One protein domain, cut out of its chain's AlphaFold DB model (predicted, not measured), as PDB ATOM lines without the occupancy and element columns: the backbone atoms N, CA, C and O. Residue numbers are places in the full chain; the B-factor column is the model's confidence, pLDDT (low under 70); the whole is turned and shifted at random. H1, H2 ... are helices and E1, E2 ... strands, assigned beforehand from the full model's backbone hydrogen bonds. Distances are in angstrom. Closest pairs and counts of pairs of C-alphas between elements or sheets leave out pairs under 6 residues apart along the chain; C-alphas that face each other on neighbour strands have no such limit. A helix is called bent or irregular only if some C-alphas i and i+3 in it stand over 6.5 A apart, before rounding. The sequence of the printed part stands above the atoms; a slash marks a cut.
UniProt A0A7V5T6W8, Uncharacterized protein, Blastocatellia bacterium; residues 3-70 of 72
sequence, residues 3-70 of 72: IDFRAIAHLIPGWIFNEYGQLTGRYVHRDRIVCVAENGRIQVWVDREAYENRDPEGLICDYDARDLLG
ATOM      1  N   ILE A   3     -35.885 -23.433 -32.446       81.56
ATOM      2  CA  ILE A   3     -34.906 -24.148 -31.629       81.56
ATOM      3  C   ILE A   3     -35.437 -24.196 -30.195       81.56
ATOM      4  O   ILE A   3     -36.015 -23.225 -29.709       81.56
ATOM      5  N   ASP A   4     -35.237 -25.319 -29.507       77.94
ATOM      6  CA  ASP A   4     -35.497 -25.397 -28.070       77.94
ATOM      7  C   ASP A   4     -34.532 -24.462 -27.324       77.94
ATOM      8  O   ASP A   4     -33.311 -24.592 -27.444       77.94
ATOM      9  N   PHE A   5     -35.068 -23.538 -26.523       77.00
ATOM     10  CA  PHE A   5     -34.270 -22.616 -25.718       77.00
ATOM     11  C   PHE A   5     -33.240 -23.344 -24.849       77.00
ATOM     12  O   PHE A   5     -32.113 -22.874 -24.720       77.00
ATOM     13  N   ARG A   6     -33.559 -24.531 -24.318       76.62
ATOM     14  CA  ARG A   6     -32.621 -25.321 -23.501       76.62
ATOM     15  C   ARG A   6     -31.345 -25.689 -24.256       76.62
ATOM     16  O   ARG A   6     -30.288 -25.786 -23.637       76.62
ATOM     17  N   ALA A   7     -31.429 -25.859 -25.575       77.69
ATOM     18  CA  ALA A   7     -30.285 -26.202 -26.409       77.69
ATOM     19  C   ALA A   7     -29.290 -25.041 -26.549       77.69
ATOM     20  O   ALA A   7     -28.105 -25.297 -26.726       77.69
ATOM     21  N   ILE A   8     -29.741 -23.787 -26.432       75.50
ATOM     22  CA  ILE A   8     -28.885 -22.597 -26.572       75.50
ATOM     23  C   ILE A   8     -28.735 -21.793 -25.276       75.50
ATOM     24  O   ILE A   8     -27.913 -20.887 -25.217       75.50
ATOM     25  N   ALA A   9     -29.478 -22.128 -24.220       77.31
ATOM     26  CA  ALA A   9     -29.481 -21.393 -22.955       77.31
ATOM     27  C   ALA A   9     -28.085 -21.275 -22.326       77.31
ATOM     28  O   ALA A   9     -27.774 -20.261 -21.715       77.31
ATOM     29  N   HIS A  10     -27.230 -22.285 -22.506       77.44
ATOM     30  CA  HIS A  10     -25.850 -22.282 -22.015       77.44
ATOM     31  C   HIS A  10     -24.912 -21.346 -22.800       77.44
ATOM     32  O   HIS A  10     -23.832 -21.024 -22.313       77.44
ATOM     33  N   LEU A  11     -25.313 -20.923 -24.003       74.88
ATOM     34  CA  LEU A  11     -24.584 -19.977 -24.856       74.88
ATOM     35  C   LEU A  11     -24.973 -18.524 -24.552       74.88
ATOM     36  O   LEU A  11     -24.275 -17.593 -24.944       74.88
ATOM     37  N   ILE A  12     -26.092 -18.326 -23.854       72.31
ATOM     38  CA  ILE A  12     -26.619 -17.011 -23.507       72.31
ATOM     39  C   ILE A  12     -26.073 -16.622 -22.126       72.31
ATOM     40  O   ILE A  12     -26.226 -17.387 -21.171       72.31
ATOM     41  N   PRO A  13     -25.444 -15.443 -21.975       67.00
ATOM     42  CA  PRO A  13     -24.913 -15.013 -20.688       67.00
ATOM     43  C   PRO A  13     -25.973 -15.009 -19.576       67.00
ATOM     44  O   PRO A  13     -27.033 -14.404 -19.710       67.00
ATOM     45  N   GLY A  14     -25.673 -15.638 -18.436       61.56
ATOM     46  CA  GLY A  14     -26.637 -15.821 -17.340       61.56
ATOM     47  C   GLY A  14     -27.150 -14.533 -16.679       61.56
ATOM     48  O   GLY A  14     -28.178 -14.566 -16.017       61.56
ATOM     49  N   TRP A  15     -26.498 -13.384 -16.880       61.59
ATOM     50  CA  TRP A  15     -27.003 -12.084 -16.408       61.59
ATOM     51  C   TRP A  15     -28.189 -11.560 -17.230       61.59
ATOM     52  O   TRP A  15     -28.847 -10.608 -16.816       61.59
ATOM     53  N   ILE A  16     -28.473 -12.186 -18.375       63.00
ATOM     54  CA  ILE A  16     -29.626 -11.878 -19.219       63.00
ATOM     55  C   ILE A  16     -30.908 -12.466 -18.603       63.00
ATOM     56  O   ILE A  16     -31.955 -11.833 -18.676       63.00
ATOM     57  N   PHE A  17     -30.823 -13.613 -17.915       64.25
ATOM     58  CA  PHE A  17     -31.955 -14.275 -17.260       64.25
ATOM     59  C   PHE A  17     -31.635 -14.616 -15.802       64.25
ATOM     60  O   PHE A  17     -30.882 -15.555 -15.542       64.25
ATOM     61  N   ASN A  18     -32.262 -13.941 -14.836       58.19
ATOM     62  CA  ASN A  18     -32.135 -14.361 -13.436       58.19
ATOM     63  C   ASN A  18     -32.956 -15.634 -13.126       58.19
ATOM     64  O   ASN A  18     -33.662 -16.182 -13.979       58.19
ATOM     65  N   GLU A  19     -32.859 -16.127 -11.887       53.31
ATOM     66  CA  GLU A  19     -33.574 -17.324 -11.411       53.31
ATOM     67  C   GLU A  19     -35.107 -17.219 -11.513       53.31
ATOM     68  O   GLU A  19     -35.791 -18.239 -11.589       53.31
ATOM     69  N   TYR A  20     -35.628 -15.996 -11.614       54.22
ATOM     70  CA  TYR A  20     -37.046 -15.675 -11.776       54.22
ATOM     71  C   TYR A  20     -37.460 -15.465 -13.241       54.22
ATOM     72  O   TYR A  20     -38.596 -15.083 -13.503       54.22
ATOM     73  N   GLY A  21     -36.549 -15.674 -14.200       57.47
ATOM     74  CA  GLY A  21     -36.814 -15.435 -15.619       57.47
ATOM     75  C   GLY A  21     -36.928 -13.952 -15.982       57.47
ATOM     76  O   GLY A  21     -37.537 -13.622 -16.990       57.47
ATOM     77  N   GLN A  22     -36.378 -13.034 -15.185       57.91
ATOM     78  CA  GLN A  22     -36.436 -11.612 -15.520       57.91
ATOM     79  C   GLN A  22     -35.359 -11.235 -16.530       57.91
ATOM     80  O   GLN A  22     -34.177 -11.510 -16.316       57.91
ATOM     81  N   LEU A  23     -35.796 -10.526 -17.570       67.12
ATOM     82  CA  LEU A  23     -34.955  -9.835 -18.534       67.12
ATOM     83  C   LEU A  23     -35.153  -8.333 -18.345       67.12
ATOM     84  O   LEU A  23     -36.266  -7.843 -18.524       67.12
ATOM     85  N   THR A  24     -34.116  -7.599 -17.933       59.44
ATOM     86  CA  THR A  24     -34.143  -6.120 -17.860       59.44
ATOM     87  C   THR A  24     -35.394  -5.526 -17.175       59.44
ATOM     88  O   THR A  24     -35.931  -4.515 -17.620       59.44
ATOM     89  N   GLY A  25     -35.908  -6.167 -16.116       58.28
ATOM     90  CA  GLY A  25     -37.098  -5.709 -15.378       58.28
ATOM     91  C   GLY A  25     -38.459  -6.151 -15.942       58.28
ATOM     92  O   GLY A  25     -39.485  -5.804 -15.362       58.28
ATOM     93  N   ARG A  26     -38.494  -6.948 -17.017       60.81
ATOM     94  CA  ARG A  26     -39.698  -7.636 -17.512       60.81
ATOM     95  C   ARG A  26     -39.697  -9.090 -17.051       60.81
ATOM     96  O   ARG A  26     -38.675  -9.771 -17.121       60.81
ATOM     97  N   TYR A  27     -40.839  -9.559 -16.559       66.06
ATOM     98  CA  TYR A  27     -41.018 -10.957 -16.178       66.06
ATOM     99  C   TYR A  27     -41.180 -11.803 -17.445       66.06
ATOM    100  O   TYR A  27     -42.128 -11.590 -18.198       66.06
ATOM    101  N   VAL A  28     -40.265 -12.743 -17.687       71.31
ATOM    102  CA  VAL A  28     -40.334 -13.655 -18.833       71.31
ATOM    103  C   VAL A  28     -40.580 -15.070 -18.330       71.31
ATOM    104  O   VAL A  28     -39.851 -15.622 -17.507       71.31
ATOM    105  N   HIS A  29     -41.626 -15.684 -18.865       75.75
ATOM    106  CA  HIS A  29     -41.942 -17.080 -18.620       75.75
ATOM    107  C   HIS A  29     -41.007 -17.960 -19.456       75.75
ATOM    108  O   HIS A  29     -41.122 -18.008 -20.678       75.75
ATOM    109  N   ARG A  30     -40.058 -18.652 -18.809       74.25
ATOM    110  CA  ARG A  30     -39.054 -19.497 -19.491       74.25
ATOM    111  C   ARG A  30     -39.660 -20.544 -20.430       74.25
ATOM    112  O   ARG A  30     -39.042 -20.888 -21.427       74.25
ATOM    113  N   ASP A  31     -40.841 -21.051 -20.099       78.88
ATOM    114  CA  ASP A  31     -41.619 -22.011 -20.887       78.88
ATOM    115  C   ASP A  31     -42.242 -21.409 -22.154       78.88
ATOM    116  O   ASP A  31     -42.635 -22.152 -23.049       78.88
ATOM    117  N   ARG A  32     -42.314 -20.078 -22.243       83.69
ATOM    118  CA  ARG A  32     -42.840 -19.370 -23.411       83.69
ATOM    119  C   ARG A  32     -41.759 -18.927 -24.381       83.69
ATOM    120  O   ARG A  32     -42.087 -18.729 -25.544       83.69
ATOM    121  N   ILE A  33     -40.507 -18.817 -23.932       84.38
ATOM    122  CA  ILE A  33     -39.390 -18.342 -24.754       84.38
ATOM    123  C   ILE A  33     -39.312 -19.135 -26.057       84.38
ATOM    124  O   ILE A  33     -39.229 -20.365 -26.056       84.38
ATOM    125  N   VAL A  34     -39.272 -18.412 -27.173       87.50
ATOM    126  CA  VAL A  34     -39.101 -19.001 -28.501       87.50
ATOM    127  C   VAL A  34     -37.740 -18.610 -29.041       87.50
ATOM    128  O   VAL A  34     -37.394 -17.433 -29.094       87.50
ATOM    129  N   CYS A  35     -36.966 -19.602 -29.475       88.88
ATOM    130  CA  CYS A  35     -35.715 -19.358 -30.183       88.88
ATOM    131  C   CYS A  35     -35.900 -19.663 -31.658       88.88
ATOM    132  O   CYS A  35     -36.447 -20.707 -32.018       88.88
ATOM    133  N   VAL A  36     -35.430 -18.776 -32.523       91.69
ATOM    134  CA  VAL A  36     -35.576 -18.914 -33.969       91.69
ATOM    135  C   VAL A  36     -34.218 -18.739 -34.621       91.69
ATOM    136  O   VAL A  36     -33.585 -17.699 -34.479       91.69
ATOM    137  N   ALA A  37     -33.781 -19.760 -35.356       90.56
ATOM    138  CA  ALA A  37     -32.686 -19.627 -36.304       90.56
ATOM    139  C   ALA A  37     -33.232 -19.304 -37.693       90.56
ATOM    140  O   ALA A  37     -33.891 -20.145 -38.317       90.56
ATOM    141  N   GLU A  38     -32.953 -18.108 -38.190       90.19
ATOM    142  CA  GLU A  38     -33.313 -17.674 -39.539       90.19
ATOM    143  C   GLU A  38     -32.272 -16.698 -40.083       90.19
ATOM    144  O   GLU A  38     -31.666 -15.944 -39.330       90.19
ATOM    145  N   ASN A  39     -32.028 -16.728 -41.395       90.38
ATOM    146  CA  ASN A  39     -31.116 -15.798 -42.078       90.38
ATOM    147  C   ASN A  39     -29.701 -15.712 -41.467       90.38
ATOM    148  O   ASN A  39     -29.087 -14.650 -41.462       90.38
ATOM    149  N   GLY A  40     -29.181 -16.827 -40.940       89.62
ATOM    150  CA  GLY A  40     -27.864 -16.864 -40.289       89.62
ATOM    151  C   GLY A  40     -27.832 -16.239 -38.893       89.62
ATOM    152  O   GLY A  40     -26.753 -16.058 -38.340       89.62
ATOM    153  N   ARG A  41     -28.994 -15.935 -38.311       91.00
ATOM    154  CA  ARG A  41     -29.138 -15.349 -36.980       91.00
ATOM    155  C   ARG A  41     -29.845 -16.299 -36.031       91.00
ATOM    156  O   ARG A  41     -30.624 -17.141 -36.474       91.00
ATOM    157  N   ILE A  42     -29.581 -16.150 -34.737       89.56
ATOM    158  CA  ILE A  42     -30.315 -16.823 -33.662       89.56
ATOM    159  C   ILE A  42     -30.982 -15.746 -32.818       89.56
ATOM    160  O   ILE A  42     -30.321 -15.001 -32.095       89.56
ATOM    161  N   GLN A  43     -32.303 -15.686 -32.922       90.75
ATOM    162  CA  GLN A  43     -33.141 -14.752 -32.191       90.75
ATOM    163  C   GLN A  43     -33.811 -15.453 -31.018       90.75
ATOM    164  O   GLN A  43     -34.262 -16.593 -31.142       90.75
ATOM    165  N   VAL A  44     -33.901 -14.756 -29.894       87.94
ATOM    166  CA  VAL A  44     -34.587 -15.213 -28.685       87.94
ATOM    167  C   VAL A  44     -35.731 -14.248 -28.423       87.94
ATOM    168  O   VAL A  44     -35.511 -13.042 -28.345       87.94
ATOM    169  N   TRP A  45     -36.942 -14.771 -28.292       89.25
ATOM    170  CA  TRP A  45     -38.171 -14.003 -28.122       89.25
ATOM    171  C   TRP A  45     -38.833 -14.356 -26.794       89.25
ATOM    172  O   TRP A  45     -38.754 -15.506 -26.355       89.25
ATOM    173  N   VAL A  46     -39.490 -13.380 -26.161       85.69
ATOM    174  CA  VAL A  46     -40.205 -13.580 -24.885       85.69
ATOM    175  C   VAL A  46     -41.311 -14.624 -25.001       85.69
ATOM    176  O   VAL A  46     -41.525 -15.394 -24.065       85.69
ATOM    177  N   ASP A  47     -41.967 -14.680 -26.161       87.81
ATOM    178  CA  ASP A  47     -42.947 -15.689 -26.523       87.81
ATOM    179  C   ASP A  47     -43.138 -15.800 -28.045       87.81
ATOM    180  O   ASP A  47     -42.472 -15.139 -28.848       87.81
ATOM    181  N   ARG A  48     -44.041 -16.700 -28.442       88.12
ATOM    182  CA  ARG A  48     -44.390 -16.952 -29.840       88.12
ATOM    183  C   ARG A  48     -45.154 -15.795 -30.484       88.12
ATOM    184  O   ARG A  48     -44.966 -15.560 -31.673       88.12
ATOM    185  N   GLU A  49     -45.997 -15.102 -29.725       91.31
ATOM    186  CA  GLU A  49     -46.821 -14.005 -30.234       91.31
ATOM    187  C   GLU A  49     -45.941 -12.823 -30.646       91.31
ATOM    188  O   GLU A  49     -46.078 -12.312 -31.756       91.31
ATOM    189  N   ALA A  50     -44.968 -12.456 -29.809       91.06
ATOM    190  CA  ALA A  50     -43.982 -11.431 -30.127       91.06
ATOM    191  C   ALA A  50     -43.197 -11.755 -31.408       91.06
ATOM    192  O   ALA A  50     -43.005 -10.886 -32.259       91.06
ATOM    193  N   TYR A  51     -42.778 -13.014 -31.577       91.75
ATOM    194  CA  TYR A  51     -42.096 -13.456 -32.795       91.75
ATOM    195  C   TYR A  51     -42.999 -13.360 -34.035       91.75
ATOM    196  O   TYR A  51     -42.581 -12.817 -35.058       91.75
ATOM    197  N   GLU A  52     -44.229 -13.872 -33.958       92.62
ATOM    198  CA  GLU A  52     -45.165 -13.887 -35.090       92.62
ATOM    199  C   GLU A  52     -45.585 -12.469 -35.506       92.62
ATOM    200  O   GLU A  52     -45.646 -12.177 -36.701       92.62
ATOM    201  N   ASN A  53     -45.771 -11.568 -34.538       95.44
ATOM    202  CA  ASN A  53     -46.080 -10.155 -34.771       95.44
ATOM    203  C   ASN A  53     -44.846  -9.301 -35.101       95.44
ATOM    204  O   ASN A  53     -44.995  -8.122 -35.422       95.44
ATOM    205  N   ARG A  54     -43.637  -9.878 -35.031       91.25
ATOM    206  CA  ARG A  54     -42.356  -9.167 -35.178       91.25
ATOM    207  C   ARG A  54     -42.251  -7.956 -34.241       91.25
ATOM    208  O   ARG A  54     -41.728  -6.917 -34.636       91.25
ATOM    209  N   ASP A  55     -42.742  -8.107 -33.011       91.75
ATOM    210  CA  ASP A  55     -42.754  -7.062 -31.987       91.75
ATOM    211  C   ASP A  55     -41.336  -6.803 -31.440       91.75
ATOM    212  O   ASP A  55     -40.803  -7.638 -30.703       91.75
ATOM    213  N   PRO A  56     -40.712  -5.646 -31.735       87.50
ATOM    214  CA  PRO A  56     -39.357  -5.344 -31.278       87.50
ATOM    215  C   PRO A  56     -39.213  -5.361 -29.753       87.50
ATOM    216  O   PRO A  56     -38.128  -5.632 -29.246       87.50
ATOM    217  N   GLU A  57     -40.292  -5.090 -29.016       85.50
ATOM    218  CA  GLU A  57     -40.288  -5.091 -27.556       85.50
ATOM    219  C   GLU A  57     -40.228  -6.497 -26.941       85.50
ATOM    220  O   GLU A  57     -39.832  -6.653 -25.779       85.50
ATOM    221  N   GLY A  58     -40.616  -7.516 -27.707       86.06
ATOM    222  CA  GLY A  58     -40.547  -8.916 -27.306       86.06
ATOM    223  C   GLY A  58     -39.285  -9.638 -27.783       86.06
ATOM    224  O   GLY A  58     -39.092 -10.810 -27.444       86.06
ATOM    225  N   LEU A  59     -38.409  -8.966 -28.538       87.19
ATOM    226  CA  LEU A  59     -37.100  -9.495 -28.907       87.19
ATOM    227  C   LEU A  59     -36.136  -9.352 -27.724       87.19
ATOM    228  O   LEU A  59     -35.769  -8.252 -27.318       87.19
ATOM    229  N   ILE A  60     -35.699 -10.486 -27.188       83.56
ATOM    230  CA  ILE A  60     -34.753 -10.544 -26.075       83.56
ATOM    231  C   ILE A  60     -33.331 -10.300 -26.578       83.56
ATOM    232  O   ILE A  60     -32.600  -9.471 -26.039       83.56
ATOM    233  N   CYS A  61     -32.922 -11.077 -27.578       84.31
ATOM    234  CA  CYS A  61     -31.568 -11.080 -28.116       84.31
ATOM    235  C   CYS A  61     -31.594 -11.474 -29.591       84.31
ATOM    236  O   CYS A  61     -32.408 -12.299 -30.004       84.31
ATOM    237  N   ASP A  62     -30.646 -10.937 -30.352       88.38
ATOM    238  CA  ASP A  62     -30.422 -11.299 -31.746       88.38
ATOM    239  C   ASP A  62     -28.921 -11.481 -31.992       88.38
ATOM    240  O   ASP A  62     -28.159 -10.513 -32.062       88.38
ATOM    241  N   TYR A  63     -28.491 -12.732 -32.112       86.75
ATOM    242  CA  TYR A  63     -27.092 -13.104 -32.294       86.75
ATOM    243  C   TYR A  63     -26.797 -13.463 -33.747       86.75
ATOM    244  O   TYR A  63     -27.657 -13.989 -34.456       86.75
ATOM    245  N   ASP A  64     -25.559 -13.238 -34.181       89.75
ATOM    246  CA  ASP A  64     -25.035 -13.959 -35.338       89.75
ATOM    247  C   ASP A  64     -24.871 -15.442 -34.963       89.75
ATOM    248  O   ASP A  64     -24.351 -15.776 -33.893       89.75
ATOM    249  N   ALA A  65     -25.361 -16.347 -35.812       86.69
ATOM    250  CA  ALA A  65     -25.353 -17.772 -35.498       86.69
ATOM    251  C   ALA A  65     -23.933 -18.352 -35.438       86.69
ATOM    252  O   ALA A  65     -23.703 -19.301 -34.691       86.69
ATOM    253  N   ARG A  66     -22.977 -17.812 -36.201       86.06
ATOM    254  CA  ARG A  66     -21.593 -18.308 -36.219       86.06
ATOM    255  C   ARG A  66     -20.873 -17.946 -34.933       86.06
ATOM    256  O   ARG A  66     -20.240 -18.816 -34.336       86.06
ATOM    257  N   ASP A  67     -21.047 -16.704 -34.488       83.25
ATOM    258  CA  ASP A  67     -20.478 -16.213 -33.233       83.25
ATOM    259  C   ASP A  67     -21.037 -16.991 -32.039       83.25
ATOM    260  O   ASP A  67     -20.275 -17.455 -31.189       83.25
ATOM    261  N   LEU A  68     -22.358 -17.201 -32.000       78.69
ATOM    262  CA  LEU A  68     -23.003 -17.914 -30.897       78.69
ATOM    263  C   LEU A  68     -22.609 -19.399 -30.848       78.69
ATOM    264  O   LEU A  68     -22.450 -19.959 -29.766       78.69
ATOM    265  N   LEU A  69     -22.445 -20.042 -32.008       78.81
ATOM    266  CA  LEU A  69     -22.096 -21.463 -32.109       78.81
ATOM    267  C   LEU A  69     -20.579 -21.725 -32.112       78.81
ATOM    268  O   LEU A  69     -20.167 -22.879 -32.217       78.81
ATOM    269  N   GLY A  70     -19.742 -20.685 -32.018       73.31
ATOM    270  CA  GLY A  70     -18.283 -20.819 -32.040       73.31
ATOM    271  C   GLY A  70     -17.729 -21.366 -33.361       73.31
ATOM    272  O   GLY A  70     -16.643 -21.949 -33.383       73.31
TER     273      GLY A  70
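What this domain is: This is residues 3 to 70 of the 72 residues of an uncharacterized protein of Blastocatellia bacterium (UniProt A0A7V5T6W8). A small sheet of three strands has short helices on both faces, H1 and H3 on one and H2 on the other, and a wide loop, residues 12 to 33, joins H1 to the sheet. The printed part has 68 residues, in the order H1 E1 E2 H2 E3 H3; the sheet runs E1 E2 E3, antiparallel. The class is mixed, helices and strands, with 32 residues in named elements, under half. The whole is compact, with a radius of gyration of the C-alphas of 11.3 A and spans of 29 by 27 by 18 A.

Where its parts are: H1, residues 5 to 11, begins at C-alpha 5 (-34.270, -22.616, -25.718) and is irregular: C-alphas 7 and 10 are 7.4 A apart. E1 is residues 34 to 38, 12.5 A; E2 41 to 45, 12.7 A; H2 48 to 52; E3 59 to 64, 14.4 A. H3, residues 65 to 68, ends at C-alpha 68 (-23.003, -17.914, -30.897).

How they stand to each other: The hairpin E1 and E2 has N 36 and O 43 at 2.8 A; E2 and E3 have N 42 and O 63 at 2.9 A. H1 is on the sheet at a height of 10.1 A, its closest C-alphas to E1 those of Phe 5 and Cys 35, 5.7 A. H3 is on the same face, height 8.0 A; H2 is on the opposite face, height 7.1 A. In H2 the O i to N i+4 pair is within hydrogen-bond range; in H1 1 of 3 is, with 2 of 4 O i to N i+3 pairs; H3 is too short for an i+4 pair.

The domain as a whole: The C-alphas farthest apart are those of Tyr 20 and Asn 39, 30.9 A. The printed part has no cut. The link H1 to E1 is long. Residues 13 to 27 have pLDDT under 70.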